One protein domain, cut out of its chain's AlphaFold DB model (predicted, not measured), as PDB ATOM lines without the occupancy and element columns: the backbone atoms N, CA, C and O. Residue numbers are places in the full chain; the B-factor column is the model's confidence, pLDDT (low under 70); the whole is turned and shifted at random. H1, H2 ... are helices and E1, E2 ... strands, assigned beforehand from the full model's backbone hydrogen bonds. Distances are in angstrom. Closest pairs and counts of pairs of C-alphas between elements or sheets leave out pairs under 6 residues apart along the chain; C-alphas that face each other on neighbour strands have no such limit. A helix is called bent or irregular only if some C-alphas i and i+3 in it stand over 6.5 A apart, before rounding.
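AT A GLANCE: This is residues 29 to 206 of the 207 residues of an uncharacterized protein of Lactobacillus crustorum JCM 15951 (UniProt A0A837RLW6). A long helical hairpin, H1 and H2, makes one end of an elongated model; at its other end a strongly twisted three-strand sheet, E4 E5 E6, has helix H4 along one face. A small second sheet, E1 E2 E3, lies near E6, and short H3 sits at the hairpin's base; in the E4 to E5 loop residues 145 to 150 stick out. The printed part has 178 residues, with elements in the order H1 H2 E1 E2 H3 E3 E4 E5 E6 H4; both sheets are antiparallel, and the class is mixed. The whole is loose, with a radius of gyration of the C-alphas of 20.8 A, and flat, spanning 79 by 43 by 21 A.

HOW THE PARTS SIT: Begin at the meander of E4, residues 127 to 139, E5, residues 154 to 164, and E6, residues 168 to 173, each strand the antiparallel neighbour of the one before. Look for N 133 and O 159 at 2.8 A between E4 and E5, a hairpin, and for N 160 and O 171 at 2.8 A between E5 and E6, also a hairpin. E4 bends by 53 degrees at residue 136. H4, residues 184 to 204, is on one face of this sheet, making two layers, at a height over the sheet of 9.8 A; it lies over E4 and E5 and runs along the strands, at 4 degrees to E4 on the local plane. The closest C-alphas of E4 and H4 are those of Val 130 and Asp 195, 7.5 A apart. In the second sheet, E1, residues 89 to 91, and E2, residues 95 to 98, form a hairpin, with N 90 and O 97 at 2.9 A; E3, residues 120 to 123, pairs with E2, with N 122 and O 96 at 2.8 A. The closest C-alphas of E1 and E6, those of Trp 89 and Leu 171, are 7.3 A apart. H1, residues 35 to 54, and H2, residues 59 to 85, touch at Gly 44 and Gly 66, their closest C-alphas, 4.1 A apart, at a shallow tilt of 29 degrees, opposite ways. H2 touches H3, residues 104 to 112, with residues 74 to 82 alone; the closest C-alphas are those of Pro 79 and Arg 107, 5.3 A apart. H1 and H3 only just touch, only at their ends, with 3 pairs of C-alphas within 8 A, the closest being those of Leu 37 and Ile 111, 6.0 A apart. H1 and H4 are apart. Every O i to N i+4 pair is within hydrogen-bond range in H1, H3 and H4; in H2 19 of 23 are.

IN THESE COORDINATES: Find C-alpha 127 at (226.461, 192.771, 205.558), where E4 begins its 31.6 A; E5 runs 32.0 A and E6 16.1 A. From C-alpha 35 at (234.470, 160.724, 203.602) H1 runs 28.6 A, and H2 runs 34.6 A, with a kink of 50 degrees near residue 79; it is irregular, C-alphas 80 and 83 being 7.7 A apart. H4 runs 30.4 A to C-alpha 204 at (233.515, 205.567, 201.006).

THE WHOLE: The two C-alphas farthest apart, those of Lys 57 and Arg 206, are 79.2 A apart. The printed part has no cut, and the link from E4 to E5, 14 residues, is long. The mean pLDDT of the printed part is 86.3; look for values under 70 at residues 141 to 151 and 203 to 206.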
ATOM      1  N   GLU A  29     236.461 175.569 210.010       85.50
ATOM      2  CA  GLU A  29     235.764 174.315 209.814       85.50
ATOM      3  C   GLU A  29     236.324 173.503 208.643       85.50
ATOM      4  O   GLU A  29     237.284 173.868 207.960       85.50
ATOM      5  N   ARG A  30     235.756 172.316 208.457       83.31
ATOM      6  CA  ARG A  30     236.253 171.351 207.491       83.31
ATOM      7  C   ARG A  30     235.446 171.399 206.200       83.31
ATOM      8  O   ARG A  30     234.214 171.405 206.218       83.31
ATOM      9  N   LYS A  31     236.148 171.399 205.064       85.69
ATOM     10  CA  LYS A  31     235.528 171.266 203.742       85.69
ATOM     11  C   LYS A  31     234.985 169.853 203.569       85.69
ATOM     12  O   LYS A  31     235.617 168.884 203.992       85.69
ATOM     13  N   ILE A  32     233.806 169.744 202.964       85.19
ATOM     14  CA  ILE A  32     233.211 168.440 202.695       85.19
ATOM     15  C   ILE A  32     234.043 167.671 201.667       85.19
ATOM     16  O   ILE A  32     234.490 168.223 200.662       85.19
ATOM     17  N   SER A  33     234.259 166.392 201.951       87.50
ATOM     18  CA  SER A  33     234.945 165.439 201.082       87.50
ATOM     19  C   SER A  33     234.049 164.221 200.846       87.50
ATOM     20  O   SER A  33     232.911 164.176 201.312       87.50
ATOM     21  N   PHE A  34     234.560 163.209 200.146       89.12
ATOM     22  CA  PHE A  34     233.864 161.929 199.976       89.12
ATOM     23  C   PHE A  34     233.838 161.061 201.245       89.12
ATOM     24  O   PHE A  34     233.272 159.972 201.216       89.12
ATOM     25  N   GLU A  35     234.421 161.510 202.362       90.19
ATOM     26  CA  GLU A  35     234.470 160.724 203.602       90.19
ATOM     27  C   GLU A  35     233.097 160.261 204.115       90.19
ATOM     28  O   GLU A  35     232.971 159.068 204.385       90.19
ATOM     29  N   PRO A  36     232.050 161.109 204.210       91.31
ATOM     30  CA  PRO A  36     230.724 160.660 204.644       91.31
ATOM     31  C   PRO A  36     230.166 159.524 203.777       91.31
ATOM     32  O   PRO A  36     229.580 158.566 204.281       91.31
ATOM     33  N   LEU A  37     230.386 159.608 202.463       94.69
ATOM     34  CA  LEU A  37     229.934 158.596 201.516       94.69
ATOM     35  C   LEU A  37     230.723 157.292 201.683       94.69
ATOM     36  O   LEU A  37     230.123 156.223 201.759       94.69
ATOM     37  N   LEU A  38     232.053 157.378 201.795       95.19
ATOM     38  CA  LEU A  38     232.931 156.227 202.023       95.19
ATOM     39  C   LEU A  38     232.582 155.490 203.317       95.19
ATOM     40  O   LEU A  38     232.453 154.268 203.303       95.19
ATOM     41  N   ILE A  39     232.374 156.220 204.415       94.12
ATOM     42  CA  ILE A  39     231.992 155.624 205.700       94.12
ATOM     43  C   ILE A  39     230.628 154.939 205.585       94.12
ATOM     44  O   ILE A  39     230.475 153.815 206.056       94.12
ATOM     45  N   SER A  40     229.666 155.559 204.893       96.06
ATOM     46  CA  SER A  40     228.352 154.948 204.654       96.06
ATOM     47  C   SER A  40     228.465 153.635 203.866       96.06
ATOM     48  O   SER A  40     227.792 152.659 204.194       96.06
ATOM     49  N   ILE A  41     229.315 153.592 202.829       97.00
ATOM     50  CA  ILE A  41     229.551 152.382 202.019       97.00
ATOM     51  C   ILE A  41     230.176 151.283 202.879       97.00
ATOM     52  O   ILE A  41     229.696 150.150 202.875       97.00
ATOM     53  N   ILE A  42     231.223 151.616 203.639       97.81
ATOM     54  CA  ILE A  42     231.905 150.669 204.528       97.81
ATOM     55  C   ILE A  42     230.924 150.117 205.565       97.81
ATOM     56  O   ILE A  42     230.883 148.907 205.770       97.81
ATOM     57  N   LEU A  43     230.091 150.968 206.170       97.12
ATOM     58  CA  LEU A  43     229.079 150.546 207.135       97.12
ATOM     59  C   LEU A  43     228.084 149.553 206.516       97.12
ATOM     60  O   LEU A  43     227.822 148.502 207.103       97.12
ATOM     61  N   GLY A  44     227.565 149.854 205.322       97.75
ATOM     62  CA  GLY A  44     226.663 148.958 204.599       97.75
ATOM     63  C   GLY A  44     227.301 147.602 204.287       97.75
ATOM     64  O   GLY A  44     226.678 146.563 204.507       97.75
ATOM     65  N   LEU A  45     228.566 147.595 203.847       97.94
ATOM     66  CA  LEU A  45     229.323 146.363 203.597       97.94
ATOM     67  C   LEU A  45     229.529 145.548 204.876       97.94
ATOM     68  O   LEU A  45     229.267 144.347 204.881       97.94
ATOM     69  N   VAL A  46     229.953 146.191 205.966       98.19
ATOM     70  CA  VAL A  46     230.172 145.533 207.261       98.19
ATOM     71  C   VAL A  46     228.883 144.885 207.759       98.19
ATOM     72  O   VAL A  46     228.893 143.713 208.131       98.19
ATOM     73  N   ILE A  47     227.758 145.602 207.711       97.69
ATOM     74  CA  ILE A  47     226.462 145.065 208.137       97.69
ATOM     75  C   ILE A  47     226.038 143.897 207.243       97.69
ATOM     76  O   ILE A  47     225.642 142.853 207.759       97.69
ATOM     77  N   GLY A  48     226.185 144.021 205.922       97.50
ATOM     78  CA  GLY A  48     225.873 142.931 204.999       97.50
ATOM     79  C   GLY A  48     226.688 141.662 205.274       97.50
ATOM     80  O   GLY A  48     226.121 140.569 205.317       97.50
ATOM     81  N   ILE A  49     227.993 141.803 205.537       97.25
ATOM     82  CA  ILE A  49     228.896 140.689 205.874       97.25
ATOM     83  C   ILE A  49     228.503 140.036 207.203       97.25
ATOM     84  O   ILE A  49     228.467 138.807 207.291       97.25
ATOM     85  N   ILE A  50     228.188 140.834 208.229       97.75
ATOM     86  CA  ILE A  50     227.753 140.331 209.541       97.75
ATOM     87  C   ILE A  50     226.468 139.511 209.392       97.75
ATOM     88  O   ILE A  50     226.399 138.380 209.870       97.75
ATOM     89  N   ILE A  51     225.464 140.044 208.690       97.38
ATOM     90  CA  ILE A  51     224.187 139.351 208.491       97.38
ATOM     91  C   ILE A  51     224.381 138.060 207.700       97.38
ATOM     92  O   ILE A  51     223.837 137.028 208.088       97.38
ATOM     93  N   TRP A  52     225.173 138.088 206.626       96.00
ATOM     94  CA  TRP A  52     225.462 136.885 205.848       96.00
ATOM     95  C   TRP A  52     226.199 135.824 206.677       96.00
ATOM     96  O   TRP A  52     225.896 134.641 206.564       96.00
ATOM     97  N   SER A  53     227.101 136.239 207.567       95.88
ATOM     98  CA  SER A  53     227.841 135.328 208.447       95.88
ATOM     99  C   SER A  53     226.936 134.646 209.484       95.88
ATOM    100  O   SER A  53     227.131 133.473 209.788       95.88
ATOM    101  N   ILE A  54     225.923 135.349 210.005       97.12
ATOM    102  CA  ILE A  54     224.937 134.787 210.949       97.12
ATOM    103  C   ILE A  54     223.891 133.933 210.211       97.12
ATOM    104  O   ILE A  54     223.463 132.890 210.706       97.12
ATOM    105  N   PHE A  55     223.490 134.352 209.008       95.75
ATOM    106  CA  PHE A  55     222.416 133.751 208.216       95.75
ATOM    107  C   PHE A  55     222.901 133.350 206.808       95.75
ATOM    108  O   PHE A  55     222.414 133.883 205.806       95.75
ATOM    109  N   PRO A  56     223.810 132.363 206.680       92.12
ATOM    110  CA  PRO A  56     224.504 132.072 205.418       92.12
ATOM    111  C   PRO A  56     223.581 131.598 204.291       92.12
ATOM    112  O   PRO A  56     223.859 131.839 203.118       92.12
ATOM    113  N   LYS A  57     222.447 130.970 204.632       94.19
ATOM    114  CA  LYS A  57     221.423 130.539 203.661       94.19
ATOM    115  C   LYS A  57     220.615 131.704 203.069       94.19
ATOM    116  O   LYS A  57     219.915 131.510 202.084       94.19
ATOM    117  N   TYR A  58     220.711 132.900 203.652       93.75
ATOM    118  CA  TYR A  58     219.898 134.066 203.312       93.75
ATOM    119  C   TYR A  58     220.770 135.223 202.803       93.75
ATOM    120  O   TYR A  58     220.713 136.335 203.319       93.75
ATOM    121  N   LEU A  59     221.569 134.979 201.757       93.44
ATOM    122  CA  LEU A  59     222.449 135.995 201.155       93.44
ATOM    123  C   LEU A  59     221.704 137.295 200.800       93.44
ATOM    124  O   LEU A  59     222.183 138.390 201.093       93.44
ATOM    125  N   LEU A  60     220.506 137.173 200.215       96.25
ATOM    126  CA  LEU A  60     219.669 138.321 199.852       96.25
ATOM    127  C   LEU A  60     219.332 139.204 201.059       96.25
ATOM    128  O   LEU A  60     219.307 140.423 200.925       96.25
ATOM    129  N   LEU A  61     219.125 138.612 202.239       95.69
ATOM    130  CA  LEU A  61     218.839 139.365 203.459       95.69
ATOM    131  C   LEU A  61     220.027 140.254 203.850       95.69
ATOM    132  O   LEU A  61     219.830 141.421 204.176       95.69
ATOM    133  N   GLY A  62     221.254 139.728 203.767       96.38
ATOM    134  CA  GLY A  62     222.470 140.501 204.038       96.38
ATOM    135  C   GLY A  62     222.648 141.668 203.070       96.38
ATOM    136  O   GLY A  62     222.927 142.786 203.499       96.38
ATOM    137  N   ILE A  63     222.401 141.438 201.777       97.06
ATOM    138  CA  ILE A  63     222.462 142.492 200.754       97.06
ATOM    139  C   ILE A  63     221.421 143.582 201.035       97.06
ATOM    140  O   ILE A  63     221.764 144.763 201.055       97.06
ATOM    141  N   ILE A  64     220.165 143.199 201.290       97.81
ATOM    142  CA  ILE A  64     219.080 144.149 201.566       97.81
ATOM    143  C   ILE A  64     219.409 144.987 202.802       97.81
ATOM    144  O   ILE A  64     219.337 146.212 202.738       97.81
ATOM    145  N   LEU A  65     219.806 144.354 203.909       97.81
ATOM    146  CA  LEU A  65     220.120 145.077 205.140       97.81
ATOM    147  C   LEU A  65     221.353 145.973 204.986       97.81
ATOM    148  O   LEU A  65     221.320 147.107 205.450       97.81
ATOM    149  N   GLY A  66     222.390 145.531 204.271       98.06
ATOM    150  CA  GLY A  66     223.553 146.369 203.968       98.06
ATOM    151  C   GLY A  66     223.196 147.609 203.140       98.06
ATOM    152  O   GLY A  66     223.621 148.718 203.470       98.06
ATOM    153  N   ILE A  67     222.357 147.452 202.108       98.00
ATOM    154  CA  ILE A  67     221.855 148.574 201.297       98.00
ATOM    155  C   ILE A  67     220.999 149.515 202.147       98.00
ATOM    156  O   ILE A  67     221.184 150.730 202.086       98.00
ATOM    157  N   VAL A  68     220.088 148.979 202.964       98.19
ATOM    158  CA  VAL A  68     219.255 149.785 203.866       98.19
ATOM    159  C   VAL A  68     220.133 150.589 204.822       98.19
ATOM    160  O   VAL A  68     219.925 151.790 204.960       98.19
ATOM    161  N   SER A  69     221.152 149.980 205.426       97.50
ATOM    162  CA  SER A  69     222.084 150.686 206.307       97.50
ATOM    163  C   SER A  69     222.861 151.788 205.591       97.50
ATOM    164  O   SER A  69     222.956 152.893 206.120       97.50
ATOM    165  N   PHE A  70     223.352 151.536 204.376       97.62
ATOM    166  CA  PHE A  70     223.984 152.569 203.550       97.62
ATOM    167  C   PHE A  70     223.033 153.745 203.276       97.62
ATOM    168  O   PHE A  70     223.426 154.906 203.408       97.62
ATOM    169  N   ILE A  71     221.778 153.460 202.917       97.12
ATOM    170  CA  ILE A  71     220.758 154.479 202.640       97.12
ATOM    171  C   ILE A  71     220.450 155.288 203.904       97.12
ATOM    172  O   ILE A  71     220.421 156.515 203.847       97.12
ATOM    173  N   LEU A  72     220.251 154.628 205.047       96.75
ATOM    174  CA  LEU A  72     219.982 155.303 206.319       96.75
ATOM    175  C   LEU A  72     221.146 156.221 206.716       96.75
ATOM    176  O   LEU A  72     220.931 157.380 207.074       96.75
ATOM    177  N   GLU A  73     222.379 155.739 206.600       95.44
ATOM    178  CA  GLU A  73     223.556 156.516 206.976       95.44
ATOM    179  C   GLU A  73     223.746 157.731 206.051       95.44
ATOM    180  O   GLU A  73     223.831 158.873 206.511       95.44
ATOM    181  N   SER A  74     223.718 157.509 204.733       95.12
ATOM    182  CA  SER A  74     224.007 158.541 203.728       95.12
ATOM    183  C   SER A  74     222.868 159.540 203.497       95.12
ATOM    184  O   SER A  74     223.138 160.699 203.169       95.12
ATOM    185  N   LEU A  75     221.602 159.132 203.668       95.44
ATOM    186  CA  LEU A  75     220.437 159.986 203.416       95.44
ATOM    187  C   LEU A  75     219.772 160.537 204.668       95.44
ATOM    188  O   LEU A  75     219.035 161.506 204.521       95.44
ATOM    189  N   LEU A  76     219.997 159.973 205.860       94.06
ATOM    190  CA  LEU A  76     219.358 160.444 207.096       94.06
ATOM    191  C   LEU A  76     220.368 160.904 208.138       94.06
ATOM    192  O   LEU A  76     220.264 162.032 208.624       94.06
ATOM    193  N   ILE A  77     221.346 160.065 208.478       93.88
ATOM    194  CA  ILE A  77     222.260 160.345 209.588       93.88
ATOM    195  C   ILE A  77     223.253 161.440 209.189       93.88
ATOM    196  O   ILE A  77     223.235 162.523 209.778       93.88
ATOM    197  N   TYR A  78     224.044 161.244 208.134       91.81
ATOM    198  CA  TYR A  78     225.015 162.251 207.705       91.81
ATOM    199  C   TYR A  78     224.392 163.604 207.344       91.81
ATOM    200  O   TYR A  78     224.872 164.615 207.860       91.81
ATOM    201  N   PRO A  79     223.314 163.695 206.537       93.12
ATOM    202  CA  PRO A  79     222.685 164.980 206.233       93.12
ATOM    203  C   PRO A  79     222.178 165.714 207.478       93.12
ATOM    204  O   PRO A  79     222.193 166.946 207.523       93.12
ATOM    205  N   LYS A  80     221.748 164.996 208.520       92.94
ATOM    206  CA  LYS A  80     221.320 165.617 209.777       92.94
ATOM    207  C   LYS A  80     222.480 166.314 210.488       92.94
ATOM    208  O   LYS A  80     222.300 167.449 210.929       92.94
ATOM    209  N   TYR A  81     223.649 165.679 210.540       89.44
ATOM    210  CA  TYR A  81     224.837 166.185 211.242       89.44
ATOM    211  C   TYR A  81     225.819 166.947 210.345       89.44
ATOM    212  O   TYR A  81     226.839 167.433 210.826       89.44
ATOM    213  N   LEU A  82     225.520 167.102 209.052       87.94
ATOM    214  CA  LEU A  82     226.472 167.651 208.088       87.94
ATOM    215  C   LEU A  82     226.961 169.048 208.469       87.94
ATOM    216  O   LEU A  82     228.161 169.268 208.507       87.94
ATOM    217  N   SER A  83     226.055 169.957 208.839       82.81
ATOM    218  CA  SER A  83     226.413 171.315 209.277       82.81
ATOM    219  C   SER A  83     227.184 171.351 210.599       82.81
ATOM    220  O   SER A  83     227.736 172.379 210.970       82.81
ATOM    221  N   GLU A  84     227.194 170.254 211.358       83.06
ATOM    222  CA  GLU A  84     227.992 170.145 212.580       83.06
ATOM    223  C   GLU A  84     229.385 169.549 212.322       83.06
ATOM    224  O   GLU A  84     230.293 169.744 213.130       83.06
ATOM    225  N   LEU A  85     229.568 168.833 211.215       81.62
ATOM    226  CA  LEU A  85     230.824 168.164 210.863       81.62
ATOM    227  C   LEU A  85     231.604 168.919 209.776       81.62
ATOM    228  O   LEU A  85     232.832 168.891 209.758       81.62
ATOM    229  N   TYR A  86     230.882 169.594 208.884       82.81
ATOM    230  CA  TYR A  86     231.384 170.250 207.685       82.81
ATOM    231  C   TYR A  86     230.663 171.587 207.518       82.81
ATOM    232  O   TYR A  86     229.572 171.639 206.963       82.81
ATOM    233  N   ASP A  87     231.261 172.670 208.007       86.69
ATOM    234  CA  ASP A  87     230.709 174.031 207.912       86.69
ATOM    235  C   ASP A  87     231.770 175.009 207.401       86.69
ATOM    236  O   ASP A  87     231.970 176.072 207.969       86.69
ATOM    237  N   TYR A  88     232.532 174.606 206.376       89.62
ATOM    238  CA  TYR A  88     233.685 175.372 205.891       89.62
ATOM    239  C   TYR A  88     233.326 176.796 205.470       89.62
ATOM    240  O   TYR A  88     232.410 177.012 204.667       89.62
ATOM    241  N   TRP A  89     234.125 177.743 205.954       91.56
ATOM    242  CA  TRP A  89     234.061 179.135 205.540       91.56
ATOM    243  C   TRP A  89     235.407 179.841 205.718       91.56
ATOM    244  O   TRP A  89     236.266 179.424 206.496       91.56
ATOM    245  N   TYR A  90     235.592 180.934 204.990       90.00
ATOM    246  CA  TYR A  90     236.758 181.803 205.108       90.00
ATOM    247  C   TYR A  90     236.399 183.235 204.719       90.00
ATOM    248  O   TYR A  90     235.306 183.519 204.222       90.00
ATOM    249  N   VAL A  91     237.323 184.158 204.967       87.94
ATOM    250  CA  VAL A  91     237.161 185.571 204.622       87.94
ATOM    251  C   VAL A  91     238.319 186.003 203.741       87.94
ATOM    252  O   VAL A  91     239.469 185.711 204.059       87.94
ATOM    253  N   ASP A  92     238.019 186.732 202.670       86.44
ATOM    254  CA  ASP A  92     239.020 187.305 201.775       86.44
ATOM    255  C   ASP A  92     238.879 188.838 201.665       86.44
ATOM    256  O   ASP A  92     238.372 189.528 202.562       86.44
ATOM    257  N   THR A  93     239.405 189.417 200.584       81.75
ATOM    258  CA  THR A  93     239.314 190.859 200.332       81.75
ATOM    259  C   THR A  93     237.936 191.315 199.845       81.75
ATOM    260  O   THR A  93     237.604 192.488 200.048       81.75
ATOM    261  N   GLN A  94     237.148 190.419 199.244       83.12
ATOM    262  CA  GLN A  94     235.867 190.685 198.584       83.12
ATOM    263  C   GLN A  94     234.667 190.428 199.504       83.12
ATOM    264  O   GLN A  94     233.650 191.133 199.419       83.12
ATOM    265  N   GLY A  95     234.790 189.467 200.419       86.38
ATOM    266  CA  GLY A  95     233.707 189.084 201.305       86.38
ATOM    267  C   GLY A  95     233.984 187.844 202.143       86.38
ATOM    268  O   GLY A  95     235.121 187.479 202.438       86.38
ATOM    269  N   VAL A  96     232.888 187.226 202.569       90.19
ATOM    270  CA  VAL A  96     232.874 185.971 203.318       90.19
ATOM    271  C   VAL A  96     232.405 184.861 202.389       90.19
ATOM    272  O   VAL A  96     231.359 184.990 201.752       90.19
ATOM    273  N   HIS A  97     233.157 183.771 202.330       91.81
ATOM    274  CA  HIS A  97     232.843 182.591 201.529       91.81
ATOM    275  C   HIS A  97     232.457 181.445 202.448       91.81
ATOM    276  O   HIS A  97     233.144 181.205 203.437       91.81
ATOM    277  N   TYR A  98     231.362 180.750 202.152       91.19
ATOM    278  CA  TYR A  98     230.861 179.658 202.991       91.19
ATOM    279  C   TYR A  98     230.098 178.611 202.177       91.19
ATOM    280  O   TYR A  98     229.567 178.903 201.104       91.19
ATOM    281  N   TYR A  99     229.997 177.387 202.690       90.06
ATOM    282  CA  TYR A  99     229.134 176.366 202.096       90.06
ATOM    283  C   TYR A  99     227.701 176.453 202.622       90.06
ATOM    284  O   TYR A  99     227.451 176.410 203.822       90.06
ATOM    285  N   ASP A 100     226.729 176.518 201.712       88.81
ATOM    286  CA  ASP A 100     225.318 176.544 202.091       88.81
ATOM    287  C   ASP A 100     224.713 175.132 202.216       88.81
ATOM    288  O   ASP A 100     224.451 174.440 201.215       88.81
ATOM    289  N   TYR A 101     224.433 174.761 203.469       89.81
ATOM    290  CA  TYR A 101     223.762 173.531 203.902       89.81
ATOM    291  C   TYR A 101     222.353 173.775 204.479       89.81
ATOM    292  O   TYR A 101     221.839 172.955 205.243       89.81
ATOM    293  N   SER A 102     221.708 174.889 204.124       86.94
ATOM    294  CA  SER A 102     220.385 175.302 204.637       86.94
ATOM    295  C   SER A 102     219.271 174.273 204.431       86.94
ATOM    296  O   SER A 102     218.413 174.111 205.293       86.94
ATOM    297  N   THR A 103     219.281 173.561 203.306       90.94
ATOM    298  CA  THR A 103     218.209 172.630 202.916       90.94
ATOM    299  C   THR A 103     218.702 171.192 202.859       90.94
ATOM    300  O   THR A 103     219.834 170.960 202.435       90.94
ATOM    301  N   TRP A 104     217.829 170.226 203.144       92.81
ATOM    302  CA  TRP A 104     218.153 168.795 203.090       92.81
ATOM    303  C   TRP A 104     218.769 168.355 201.756       92.81
ATOM    304  O   TRP A 104     219.829 167.734 201.742       92.81
ATOM    305  N   GLY A 105     218.175 168.768 200.631       92.38
ATOM    306  CA  GLY A 105     218.686 168.444 199.294       92.38
ATOM    307  C   GLY A 105     220.120 168.930 199.070       92.38
ATOM    308  O   GLY A 105     220.954 168.173 198.586       92.38
ATOM    309  N   LYS A 106     220.455 170.149 199.522       91.69
ATOM    310  CA  LYS A 106     221.833 170.677 199.474       91.69
ATOM    311  C   LYS A 106     222.815 169.838 200.294       91.69
ATOM    312  O   LYS A 106     223.978 169.774 199.912       91.69
ATOM    313  N   ARG A 107     222.373 169.238 201.405       93.12
ATOM    314  CA  ARG A 107     223.209 168.390 202.270       93.12
ATOM    315  C   ARG A 107     223.459 167.028 201.640       93.12
ATOM    316  O   ARG A 107     224.608 166.625 201.520       93.12
ATOM    317  N   VAL A 108     222.397 166.374 201.169       94.00
ATOM    318  CA  VAL A 108     222.493 165.100 200.440       94.00
ATOM    319  C   VAL A 108     223.363 165.272 199.197       94.00
ATOM    320  O   VAL A 108     224.319 164.530 199.008       94.00
ATOM    321  N   GLN A 109     223.114 166.309 198.393       93.19
ATOM    322  CA  GLN A 109     223.930 166.593 197.214       93.19
ATOM    323  C   GLN A 109     225.407 166.774 197.572       93.19
ATOM    324  O   GLN A 109     226.264 166.289 196.848       93.19
ATOM    325  N   ALA A 110     225.718 167.442 198.682       91.62
ATOM    326  CA  ALA A 110     227.100 167.647 199.087       91.62
ATOM    327  C   ALA A 110     227.798 166.331 199.488       91.62
ATOM    328  O   ALA A 110     228.987 166.187 199.235       91.62
ATOM    329  N   ILE A 111     227.068 165.361 200.052       92.75
ATOM    330  CA  ILE A 111     227.608 164.036 200.401       92.75
ATOM    331  C   ILE A 111     227.918 163.208 199.149       92.75
ATOM    332  O   ILE A 111     228.985 162.608 199.061       92.75
ATOM    333  N   PHE A 112     227.005 163.182 198.174       93.25
ATOM    334  CA  PHE A 112     227.169 162.374 196.958       93.25
ATOM    335  C   PHE A 112     228.032 163.057 195.888       93.25
ATOM    336  O   PHE A 112     228.689 162.383 195.099       93.25
ATOM    337  N   LEU A 113     228.035 164.392 195.846       91.50
ATOM    338  CA  LEU A 113     228.699 165.209 194.827       91.50
ATOM    339  C   LEU A 113     229.479 166.383 195.464       91.50
ATOM    340  O   LEU A 113     229.228 167.546 195.127       91.50
ATOM    341  N   PRO A 114     230.452 166.121 196.362       86.56
ATOM    342  CA  PRO A 114     231.192 167.173 197.063       86.56
ATOM    343  C   PRO A 114     231.969 168.089 196.107       86.56
ATOM    344  O   PRO A 114     232.057 169.291 196.341       86.56
ATOM    345  N   LEU A 115     232.469 167.553 194.985       84.12
ATOM    346  CA  LEU A 115     233.224 168.313 193.978       84.12
ATOM    347  C   LEU A 115     232.379 169.348 193.222       84.12
ATOM    348  O   LEU A 115     232.922 170.290 192.654       84.12
ATOM    349  N   TRP A 116     231.059 169.165 193.169       80.62
ATOM    350  CA  TRP A 116     230.167 170.039 192.398       80.62
ATOM    351  C   TRP A 116     229.638 171.203 193.228       80.62
ATOM    352  O   TRP A 116     229.010 172.128 192.703       80.62
ATOM    353  N   LYS A 117     229.873 171.165 194.539       79.31
ATOM    354  CA  LYS A 117     229.391 172.185 195.446       79.31
ATOM    355  C   LYS A 117     230.281 173.421 195.332       79.31
ATOM    356  O   LYS A 117     231.472 173.377 195.616       79.31
ATOM    357  N   LYS A 118     229.676 174.535 194.926       82.69
ATOM    358  CA  LYS A 118     230.330 175.845 194.895       82.69
ATOM    359  C   LYS A 118     230.100 176.584 196.207       82.69
ATOM    360  O   LYS A 118     229.032 176.466 196.814       82.69
ATOM    361  N   GLU A 119     231.104 177.347 196.607       87.12
ATOM    362  CA  GLU A 119     231.045 178.234 197.764       87.12
ATOM    363  C   GLU A 119     230.108 179.411 197.476       87.12
ATOM    364  O   GLU A 119     230.047 179.944 196.364       87.12
ATOM    365  N   CYS A 120     229.332 179.796 198.483       88.88
ATOM    366  CA  CYS A 120     228.508 180.988 198.452       88.88
ATOM    367  C   CYS A 120     229.360 182.184 198.866       88.88
ATOM    368  O   CYS A 120     229.930 182.192 199.955       88.88
ATOM    369  N   HIS A 121     229.400 183.211 198.020       91.50
ATOM    370  CA  HIS A 121     230.105 184.455 198.311       91.50
ATOM    371  C   HIS A 121     229.138 185.526 198.834       91.50
ATOM    372  O   HIS A 121     228.198 185.942 198.147       91.50
ATOM    373  N   LEU A 122     229.400 186.012 200.045       89.69
ATOM    374  CA  LEU A 122     228.721 187.140 200.663       89.69
ATOM    375  C   LEU A 122     229.650 188.354 200.691       89.69
ATOM    376  O   LEU A 122     230.495 188.491 201.574       89.69
ATOM    377  N   SER A 123     229.443 189.278 199.753       89.44
ATOM    378  CA  SER A 123     230.177 190.543 199.756       89.44
ATOM    379  C   SER A 123     229.886 191.351 201.022       89.44
ATOM    380  O   SER A 123     228.735 191.448 201.461       89.44
ATOM    381  N   PHE A 124     230.908 192.045 201.532       86.94
ATOM    382  CA  PHE A 124     230.769 193.003 202.636       86.94
ATOM    383  C   PHE A 124     229.697 194.071 202.381       86.94
ATOM    384  O   PHE A 124     229.165 194.644 203.326       86.94
ATOM    385  N   SER A 125     229.338 194.332 201.117       84.88
ATOM    386  CA  SER A 125     228.244 195.241 200.760       84.88
ATOM    387  C   SER A 125     226.885 194.840 201.314       84.88
ATOM    388  O   SER A 125     226.057 195.712 201.537       84.88
ATOM    389  N   LYS A 126     226.648 193.537 201.470       88.00
ATOM    390  CA  LYS A 126     225.358 192.973 201.875       88.00
ATOM    391  C   LYS A 126     225.278 192.737 203.384       88.00
ATOM    392  O   LYS A 126     224.244 192.291 203.872       88.00
ATOM    393  N   ILE A 127     226.362 193.000 204.117       88.88
ATOM    394  CA  ILE A 127     226.461 192.771 205.558       88.88
ATOM    395  C   ILE A 127     226.124 194.076 206.283       88.88
ATOM    396  O   ILE A 127     226.851 195.064 206.185       88.88
ATOM    397  N   ARG A 128     225.020 194.081 207.035       86.69
ATOM    398  CA  ARG A 128     224.584 195.231 207.846       86.69
ATOM    399  C   ARG A 128     225.331 195.308 209.169       86.69
ATOM    400  O   ARG A 128     225.741 196.391 209.597       86.69
ATOM    401  N   SER A 129     225.472 194.161 209.823       85.81
ATOM    402  CA  SER A 129     226.082 194.039 211.142       85.81
ATOM    403  C   SER A 129     226.694 192.653 211.329       85.81
ATOM    404  O   SER A 129     226.348 191.691 210.634       85.81
ATOM    405  N   VAL A 130     227.620 192.583 212.282       90.00
ATOM    406  CA  VAL A 130     228.316 191.362 212.673       90.00
ATOM    407  C   VAL A 130     228.300 191.256 214.185       90.00
ATOM    408  O   VAL A 130     228.620 192.219 214.885       90.00
ATOM    409  N   SER A 131     227.947 190.084 214.695       89.75
ATOM    410  CA  SER A 131     228.031 189.779 216.119       89.75
ATOM    411  C   SER A 131     228.637 188.403 216.345       89.75
ATOM    412  O   SER A 131     228.616 187.537 215.472       89.75
ATOM    413  N   VAL A 132     229.226 188.217 217.523       91.31
ATOM    414  CA  VAL A 132     229.709 186.913 217.973       91.31
ATOM    415  C   VAL A 132     228.715 186.412 219.002       91.31
ATOM    416  O   VAL A 132     228.414 187.120 219.962       91.31
ATOM    417  N   LEU A 133     228.187 185.215 218.777       90.44
ATOM    418  CA  LEU A 133     227.328 184.531 219.727       90.44
ATOM    419  C   LEU A 133     228.042 183.346 220.341       90.44
ATOM    420  O   LEU A 133     228.748 182.591 219.675       90.44
ATOM    421  N   ASP A 134     227.762 183.146 221.612       87.81
ATOM    422  CA  ASP A 134     228.140 181.945 222.318       87.81
ATOM    423  C   ASP A 134     227.321 180.750 221.831       87.81
ATOM    424  O   ASP A 134     226.095 180.797 221.716       87.81
ATOM    425  N   GLY A 135     228.024 179.670 221.520       83.50
ATOM    426  CA  GLY A 135     227.469 178.421 221.038       83.50
ATOM    427  C   GLY A 135     227.391 177.334 222.104       83.50
ATOM    428  O   GLY A 135     227.572 177.561 223.302       83.50
ATOM    429  N   LYS A 136     227.107 176.114 221.635       84.56
ATOM    430  CA  LYS A 136     227.053 174.907 222.468       84.56
ATOM    431  C   LYS A 136     228.451 174.544 222.986       84.56
ATOM    432  O   LYS A 136     229.452 174.892 222.369       84.56
ATOM    433  N   SER A 137     228.522 173.811 224.094       85.69
ATOM    434  CA  SER A 137     229.772 173.157 224.495       85.69
ATOM    435  C   SER A 137     229.977 171.898 223.650       85.69
ATOM    436  O   SER A 137     229.027 171.138 223.451       85.69
ATOM    437  N   ILE A 138     231.184 171.689 223.128       83.62
ATOM    438  CA  ILE A 138     231.562 170.489 222.370       83.62
ATOM    439  C   ILE A 138     232.733 169.781 223.040       83.62
ATOM    440  O   ILE A 138     233.484 170.389 223.804       83.62
ATOM    441  N   MET A 139     232.918 168.501 222.723       79.81
ATOM    442  CA  MET A 139     234.057 167.741 223.224       79.81
ATOM    443  C   MET A 139     235.373 168.293 222.666       79.81
ATOM    444  O   MET A 139     235.467 168.686 221.500       79.81
ATOM    445  N   ASN A 140     236.399 168.329 223.507       76.00
ATOM    446  CA  ASN A 140     237.727 168.776 223.120       76.00
ATOM    447  C   ASN A 140     238.494 167.637 222.418       76.00
ATOM    448  O   ASN A 140     239.333 166.967 223.014       76.00
ATOM    449  N   THR A 141     238.177 167.387 221.144       66.69
ATOM    450  CA  THR A 141     238.641 166.201 220.395       66.69
ATOM    451  C   THR A 141     240.105 166.236 219.952       66.69
ATOM    452  O   THR A 141     240.569 165.271 219.357       66.69
ATOM    453  N   GLN A 142     240.861 167.298 220.248       60.59
ATOM    454  CA  GLN A 142     242.319 167.280 220.049       60.59
ATOM    455  C   GLN A 142     243.055 166.385 221.030       60.59
ATOM    456  O   GLN A 142     244.221 166.063 220.826       60.59
ATOM    457  N   TYR A 143     242.362 165.984 222.089       54.75
ATOM    458  CA  TYR A 143     242.895 165.112 223.109       54.75
ATOM    459  C   TYR A 143     241.950 163.917 223.278       54.75
ATOM    460  O   TYR A 143     241.257 163.814 224.291       54.75
ATOM    461  N   PRO A 144     241.865 163.024 222.270       44.09
ATOM    462  CA  PRO A 144     240.919 161.906 222.280       44.09
ATOM    463  C   PRO A 144     241.181 160.905 223.419       44.09
ATOM    464  O   PRO A 144     240.273 160.176 223.800       44.09
ATOM    465  N   LEU A 145     242.385 160.910 224.005       44.34
ATOM    466  CA  LEU A 145     242.771 160.112 225.178       44.34
ATOM    467  C   LEU A 145     242.730 160.907 226.497       44.34
ATOM    468  O   LEU A 145     243.355 160.526 227.483       44.34
ATOM    469  N   GLY A 146     241.984 162.012 226.516       41.69
ATOM    470  CA  GLY A 146     241.995 162.969 227.610       41.69
ATOM    471  C   GLY A 146     243.072 164.018 227.378       41.69
ATOM    472  O   GLY A 146     244.200 163.719 226.981       41.69
ATOM    473  N   GLY A 147     242.711 165.283 227.601       52.41
ATOM    474  CA  GLY A 147     243.701 166.345 227.713       52.41
ATOM    475  C   GLY A 147     244.768 165.948 228.724       52.41
ATOM    476  O   GLY A 147     244.543 165.105 229.592       52.41
ATOM    477  N   THR A 148     245.919 166.614 228.696       53.97
ATOM    478  CA  THR A 148     246.704 166.737 229.934       53.97
ATOM    479  C   THR A 148     245.725 167.007 231.086       53.97
ATOM    480  O   THR A 148     244.808 167.796 230.860       53.97
ATOM    481  N   PHE A 149     245.882 166.421 232.280       56.97
ATOM    482  CA  PHE A 149     244.965 166.589 233.435       56.97
ATOM    483  C   PHE A 149     244.527 168.045 233.741       56.97
ATOM    484  O   PHE A 149     243.602 168.274 234.510       56.97
ATOM    485  N   LYS A 150     245.193 169.040 233.144       62.97
ATOM    486  CA  LYS A 150     244.925 170.478 233.223       62.97
ATOM    487  C   LYS A 150     243.942 171.038 232.177       62.97
ATOM    488  O   LYS A 150     243.601 172.211 232.276       62.97
ATOM    489  N   ALA A 151     243.513 170.272 231.173       66.69
ATOM    490  CA  ALA A 151     242.644 170.760 230.098       66.69
ATOM    491  C   ALA A 151     241.211 170.205 230.229       66.69
ATOM    492  O   ALA A 151     241.040 169.004 230.442       66.69
ATOM    493  N   PRO A 152     240.169 171.045 230.082       72.38
ATOM    494  CA  PRO A 152     238.786 170.609 230.232       72.38
ATOM    495  C   PRO A 152     238.361 169.666 229.094       72.38
ATOM    496  O   PRO A 152     238.732 169.853 227.932       72.38
ATOM    497  N   LEU A 153     237.525 168.676 229.434       76.62
ATOM    498  CA  LEU A 153     236.957 167.697 228.491       76.62
ATOM    499  C   LEU A 153     236.065 168.342 227.425       76.62
ATOM    500  O   LEU A 153     235.914 167.812 226.322       76.62
ATOM    501  N   THR A 154     235.466 169.487 227.748       82.69
ATOM    502  CA  THR A 154     234.594 170.230 226.840       82.69
ATOM    503  C   THR A 154     235.076 171.662 226.674       82.69
ATOM    504  O   THR A 154     235.727 172.223 227.555       82.69
ATOM    505  N   ARG A 155     234.760 172.251 225.523       83.81
ATOM    506  CA  ARG A 155     235.036 173.650 225.204       83.81
ATOM    507  C   ARG A 155     233.795 174.308 224.625       83.81
ATOM    508  O   ARG A 155     233.072 173.701 223.833       83.81
ATOM    509  N   LYS A 156     233.580 175.570 224.977       86.81
ATOM    510  CA  LYS A 156     232.545 176.391 224.352       86.81
ATOM    511  C   LYS A 156     233.006 176.781 222.950       86.81
ATOM    512  O   LYS A 156     234.166 177.135 222.761       86.81
ATOM    513  N   ILE A 157     232.115 176.685 221.972       89.19
ATOM    514  CA  ILE A 157     232.349 177.243 220.635       89.19
ATOM    515  C   ILE A 157     231.563 178.526 220.465       89.19
ATOM    516  O   ILE A 157     230.580 178.751 221.168       89.19
ATOM    517  N   HIS A 158     231.963 179.332 219.494       90.38
ATOM    518  CA  HIS A 158     231.277 180.567 219.149       90.38
ATOM    519  C   HIS A 158     230.739 180.497 217.720       90.38
ATOM    520  O   HIS A 158     231.144 179.653 216.920       90.38
ATOM    521  N   TYR A 159     229.813 181.390 217.408       90.56
ATOM    522  CA  TYR A 159     229.280 181.600 216.073       90.56
ATOM    523  C   TYR A 159     229.490 183.052 215.667       90.56
ATOM    524  O   TYR A 159     229.238 183.962 216.456       90.56
ATOM    525  N   LEU A 160     229.896 183.273 214.424       90.25
ATOM    526  CA  LEU A 160     229.799 184.564 213.767       90.25
ATOM    527  C   LEU A 160     228.403 184.692 213.160       90.25
ATOM    528  O   LEU A 160     228.022 183.924 212.277       90.25
ATOM    529  N   LEU A 161     227.637 185.666 213.630       91.81
ATOM    530  CA  LEU A 161     226.387 186.053 213.003       91.81
ATOM    531  C   LEU A 161     226.628 187.198 212.032       91.81
ATOM    532  O   LEU A 161     227.055 188.281 212.430       91.81
ATOM    533  N   LEU A 162     226.279 186.966 210.772       90.56
ATOM    534  CA  LEU A 162     226.250 187.982 209.732       90.56
ATOM    535  C   LEU A 162     224.789 188.324 209.442       90.56
ATOM    536  O   LEU A 162     224.028 187.482 208.955       90.56
ATOM    537  N   GLN A 163     224.382 189.556 209.752       89.44
ATOM    538  CA  GLN A 163     223.046 190.036 209.406       89.44
ATOM    539  C   GLN A 163     223.074 190.680 208.023       89.44
ATOM    540  O   GLN A 163     223.824 191.628 207.779       89.44
ATOM    541  N   THR A 164     222.221 190.181 207.134       88.25
ATOM    542  CA  THR A 164     221.961 190.763 205.815       88.25
ATOM    543  C   THR A 164     220.520 191.262 205.746       88.25
ATOM    544  O   THR A 164     219.715 190.982 206.632       88.25
ATOM    545  N   ASP A 165     220.182 191.983 204.682       82.50
ATOM    546  CA  ASP A 165     218.833 192.501 204.424       82.50
ATOM    547  C   ASP A 165     217.768 191.398 204.332       82.50
ATOM    548  O   ASP A 165     216.605 191.640 204.638       82.50
ATOM    549  N   GLN A 166     218.168 190.198 203.905       80.00
ATOM    550  CA  GLN A 166     217.258 189.100 203.572       80.00
ATOM    551  C   GLN A 166     217.332 187.937 204.566       80.00
ATOM    552  O   GLN A 166     216.353 187.221 204.746       80.00
ATOM    553  N   GLN A 167     218.490 187.717 205.192       84.94
ATOM    554  CA  GLN A 167     218.721 186.545 206.037       84.94
ATOM    555  C   GLN A 167     219.833 186.748 207.070       84.94
ATOM    556  O   GLN A 167     220.704 187.612 206.936       84.94
ATOM    557  N   GLN A 168     219.825 185.893 208.092       87.69
ATOM    558  CA  GLN A 168     220.915 185.767 209.054       87.69
ATOM    559  C   GLN A 168     221.754 184.538 208.713       87.69
ATOM    560  O   GLN A 168     221.235 183.422 208.687       87.69
ATOM    561  N   ILE A 169     223.047 184.743 208.480       88.69
ATOM    562  CA  ILE A 169     224.000 183.661 208.221       88.69
ATOM    563  C   ILE A 169     224.770 183.399 209.514       88.69
ATOM    564  O   ILE A 169     225.287 184.332 210.131       88.69
ATOM    565  N   ARG A 170     224.806 182.134 209.943       90.06
ATOM    566  CA  ARG A 170     225.529 181.686 211.140       90.06
ATOM    567  C   ARG A 170     226.730 180.871 210.691       90.06
ATOM    568  O   ARG A 170     226.529 179.851 210.047       90.06
ATOM    569  N   LEU A 171     227.931 181.317 211.033       90.19
ATOM    570  CA  LEU A 171     229.183 180.635 210.702       90.19
ATOM    571  C   LEU A 171     229.859 180.179 211.984       90.19
ATOM    572  O   LEU A 171     229.915 180.933 212.958       90.19
ATOM    573  N   ARG A 172     230.332 178.940 212.022       89.88
ATOM    574  CA  ARG A 172     230.812 178.327 213.259       89.88
ATOM    575  C   ARG A 172     232.314 178.533 213.484       89.88
ATOM    576  O   ARG A 172     233.101 178.535 212.546       89.88
ATOM    577  N   PHE A 173     232.699 178.714 214.749       88.19
ATOM    578  CA  PHE A 173     234.084 178.777 215.228       88.19
ATOM    579  C   PHE A 173     234.397 177.583 216.139       88.19
ATOM    580  O   PHE A 173     234.745 177.734 217.314       88.19
ATOM    581  N   ALA A 174     234.239 176.365 215.635       85.75
ATOM    582  CA  ALA A 174     234.768 175.184 216.291       85.75
ATOM    583  C   ALA A 174     236.239 175.026 215.914       85.75
ATOM    584  O   ALA A 174     237.109 175.134 216.782       85.75
ATOM    585  N   TRP A 175     236.553 174.849 214.639       83.88
ATOM    586  CA  TRP A 175     237.901 174.490 214.194       83.88
ATOM    587  C   TRP A 175     238.448 175.500 213.195       83.88
ATOM    588  O   TRP A 175     237.691 176.100 212.442       83.88
ATOM    589  N   ARG A 176     239.766 175.663 213.157       85.44
ATOM    590  CA  ARG A 176     240.454 176.154 211.966       85.44
ATOM    591  C   ARG A 176     240.458 175.044 210.916       85.44
ATOM    592  O   ARG A 176     240.425 173.863 211.267       85.44
ATOM    593  N   SER A 177     240.571 175.406 209.645       80.25
ATOM    594  CA  SER A 177     240.667 174.441 208.538       80.25
ATOM    595  C   SER A 177     241.839 173.459 208.686       80.25
ATOM    596  O   SER A 177     241.757 172.328 208.216       80.25
ATOM    597  N   SER A 178     242.893 173.851 209.412       76.56
ATOM    598  CA  SER A 178     244.036 173.002 209.774       76.56
ATOM    599  C   SER A 178     243.732 171.919 210.821       76.56
ATOM    600  O   SER A 178     244.615 171.134 211.152       76.56
ATOM    601  N   GLY A 179     242.520 171.879 211.387       76.00
ATOM    602  CA  GLY A 179     242.134 170.935 212.444       76.00
ATOM    603  C   GLY A 179     242.506 171.380 213.866       76.00
ATOM    604  O   GLY A 179     242.317 170.629 214.824       76.00
ATOM    605  N   ILE A 180     243.011 172.608 214.027       81.69
ATOM    606  CA  ILE A 180     243.332 173.228 215.326       81.69
ATOM    607  C   ILE A 180     242.078 173.915 215.898       81.69
ATOM    608  O   ILE A 180     241.288 174.440 215.114       81.69
ATOM    609  N   PRO A 181     241.806 173.926 217.220       84.19
ATOM    610  CA  PRO A 181     240.616 174.541 217.775       84.19
ATOM    611  C   PRO A 181     240.739 176.045 217.595       84.19
ATOM    612  O   PRO A 181     241.815 176.622 217.756       84.19
ATOM    613  N   THR A 182     239.621 176.688 217.292       85.19
ATOM    614  CA  THR A 182     239.591 178.147 217.232       85.19
ATOM    615  C   THR A 182     239.878 178.733 218.615       85.19
ATOM    616  O   THR A 182     239.322 178.267 219.612       85.19
ATOM    617  N   THR A 183     240.736 179.751 218.668       85.69
ATOM    618  CA  THR A 183     241.065 180.490 219.896       85.69
ATOM    619  C   THR A 183     240.328 181.829 219.960       85.69
ATOM    620  O   THR A 183     239.931 182.382 218.934       85.69
ATOM    621  N   ASP A 184     240.213 182.418 221.153       85.69
ATOM    622  CA  ASP A 184     239.616 183.754 221.321       85.69
ATOM    623  C   ASP A 184     240.336 184.834 220.504       85.69
ATOM    624  O   ASP A 184     239.721 185.811 220.070       85.69
ATOM    625  N   ASN A 185     241.646 184.677 220.293       86.12
ATOM    626  CA  ASN A 185     242.417 185.603 219.475       86.12
ATOM    627  C   ASN A 185     241.992 185.537 218.000       86.12
ATOM    628  O   ASN A 185     241.882 186.581 217.362       86.12
ATOM    629  N   ASP A 186     241.668 184.348 217.492       86.12
ATOM    630  CA  ASP A 186     241.205 184.156 216.111       86.12
ATOM    631  C   ASP A 186     239.860 184.833 215.883       86.12
ATOM    632  O   ASP A 186     239.663 185.546 214.899       86.12
ATOM    633  N   ILE A 187     238.952 184.666 216.847       88.00
ATOM    634  CA  ILE A 187     237.628 185.287 216.825       88.00
ATOM    635  C   ILE A 187     237.771 186.813 216.851       88.00
ATOM    636  O   ILE A 187     237.140 187.512 216.054       88.00
ATOM    637  N   LYS A 188     238.628 187.347 217.734       88.81
ATOM    638  CA  LYS A 188     238.910 188.790 217.821       88.81
ATOM    639  C   LYS A 188     239.526 189.332 216.533       88.81
ATOM    640  O   LYS A 188     239.142 190.415 216.094       88.81
ATOM    641  N   GLU A 189     240.465 188.604 215.936       88.31
ATOM    642  CA  GLU A 189     241.152 188.996 214.706       88.31
ATOM    643  C   GLU A 189     240.192 189.048 213.515       88.31
ATOM    644  O   GLU A 189     240.103 190.089 212.858       88.31
ATOM    645  N   ILE A 190     239.393 187.996 213.306       87.12
ATOM    646  CA  ILE A 190     238.349 187.963 212.273       87.12
ATOM    647  C   ILE A 190     237.338 189.081 212.482       87.12
ATOM    648  O   ILE A 190     237.038 189.831 211.550       87.12
ATOM    649  N   LYS A 191     236.819 189.224 213.707       88.56
ATOM    650  CA  LYS A 191     235.817 190.247 214.007       88.56
ATOM    651  C   LYS A 191     236.363 191.638 213.693       88.56
ATOM    652  O   LYS A 191     235.712 192.411 212.996       88.56
ATOM    653  N   LYS A 192     237.585 191.938 214.143       88.06
ATOM    654  CA  LYS A 192     238.262 193.212 213.870       88.06
ATOM    655  C   LYS A 192     238.477 193.438 212.373       88.06
ATOM    656  O   LYS A 192     238.320 194.567 211.908       88.06
ATOM    657  N   TYR A 193     238.843 192.398 211.626       86.88
ATOM    658  CA  TYR A 193     239.035 192.487 210.180       86.88
ATOM    659  C   TYR A 193     237.728 192.842 209.460       86.88
ATOM    660  O   TYR A 193     237.700 193.798 208.679       86.88
ATOM    661  N   ILE A 194     236.634 192.142 209.776       86.12
ATOM    662  CA  ILE A 194     235.327 192.399 209.163       86.12
ATOM    663  C   ILE A 194     234.800 193.780 209.572       86.12
ATOM    664  O   ILE A 194     234.413 194.560 208.703       86.12
ATOM    665  N   ASP A 195     234.872 194.143 210.856       87.38
ATOM    666  CA  ASP A 195     234.449 195.462 211.349       87.38
ATOM    667  C   ASP A 195     235.203 196.599 210.638       87.38
ATOM    668  O   ASP A 195     234.597 197.585 210.205       87.38
ATOM    669  N   LYS A 196     236.521 196.449 210.435       86.81
ATOM    670  CA  LYS A 196     237.336 197.417 209.684       86.81
ATOM    671  C   LYS A 196     236.862 197.551 208.234       86.81
ATOM    672  O   LYS A 196     236.767 198.672 207.732       86.81
ATOM    673  N   LYS A 197     236.569 196.438 207.554       85.81
ATOM    674  CA  LYS A 197     236.074 196.441 206.166       85.81
ATOM    675  C   LYS A 197     234.694 197.092 206.053       85.81
ATOM    676  O   LYS A 197     234.472 197.878 205.131       85.81
ATOM    677  N   LEU A 198     233.806 196.849 207.016       85.25
ATOM    678  CA  LEU A 198     232.490 197.489 207.080       85.25
ATOM    679  C   LEU A 198     232.590 199.000 207.335       85.25
ATOM    680  O   LEU A 198     231.884 199.778 206.693       85.25
ATOM    681  N   TYR A 199     233.489 199.427 208.231       83.44
ATOM    682  CA  TYR A 199     233.717 200.844 208.532       83.44
ATOM    683  C   TYR A 199     234.272 201.620 207.332       83.44
ATOM    684  O   TYR A 199     233.712 202.647 206.950       83.44
ATOM    685  N   LEU A 200     235.338 201.109 206.703       80.06
ATOM    686  CA  LEU A 200     235.945 201.737 205.522       80.06
ATOM    687  C   LEU A 200     234.919 201.930 204.403       80.06
ATOM    688  O   LEU A 200     234.889 202.975 203.760       80.06
ATOM    689  N   LYS A 201     234.027 200.956 204.216       72.19
ATOM    690  CA  LYS A 201     232.985 201.048 203.203       72.19
ATOM    691  C   LYS A 201     231.919 202.101 203.521       72.19
ATOM    692  O   LYS A 201     231.550 202.855 202.627       72.19
ATOM    693  N   LYS A 202     231.421 202.175 204.763       71.75
ATOM    694  CA  LYS A 202     230.408 203.183 205.146       71.75
ATOM    695  C   LYS A 202     230.890 204.616 204.901       71.75
ATOM    696  O   LYS A 202     230.073 205.473 204.582       71.75
ATOM    697  N   ASN A 203     232.197 204.852 205.009       67.69
ATOM    698  CA  ASN A 203     232.797 206.162 204.765       67.69
ATOM    699  C   ASN A 203     233.102 206.437 203.286       67.69
ATOM    700  O   ASN A 203     233.076 207.592 202.892       67.69
ATOM    701  N   LEU A 204     233.328 205.411 202.458       59.50
ATOM    702  CA  LEU A 204     233.515 205.567 201.006       59.50
ATOM    703  C   LEU A 204     232.214 205.884 200.247       59.50
ATOM    704  O   LEU A 204     232.280 206.431 199.161       59.50
ATOM    705  N   VAL A 205     231.045 205.549 200.804       56.53
ATOM    706  CA  VAL A 205     229.722 205.841 200.202       56.53
ATOM    707  C   VAL A 205     229.213 207.250 200.573       56.53
ATOM    708  O   VAL A 205     228.168 207.678 200.099       56.53
ATOM    709  N   ARG A 206     229.924 207.974 201.450       51.12
ATOM    710  CA  ARG A 206     229.552 209.322 201.923       51.12
ATOM    711  C   ARG A 206     230.267 210.470 201.192       51.12
ATOM    712  O   ARG A 206     230.098 211.614 201.605       51.12
TER     713      ARG A 206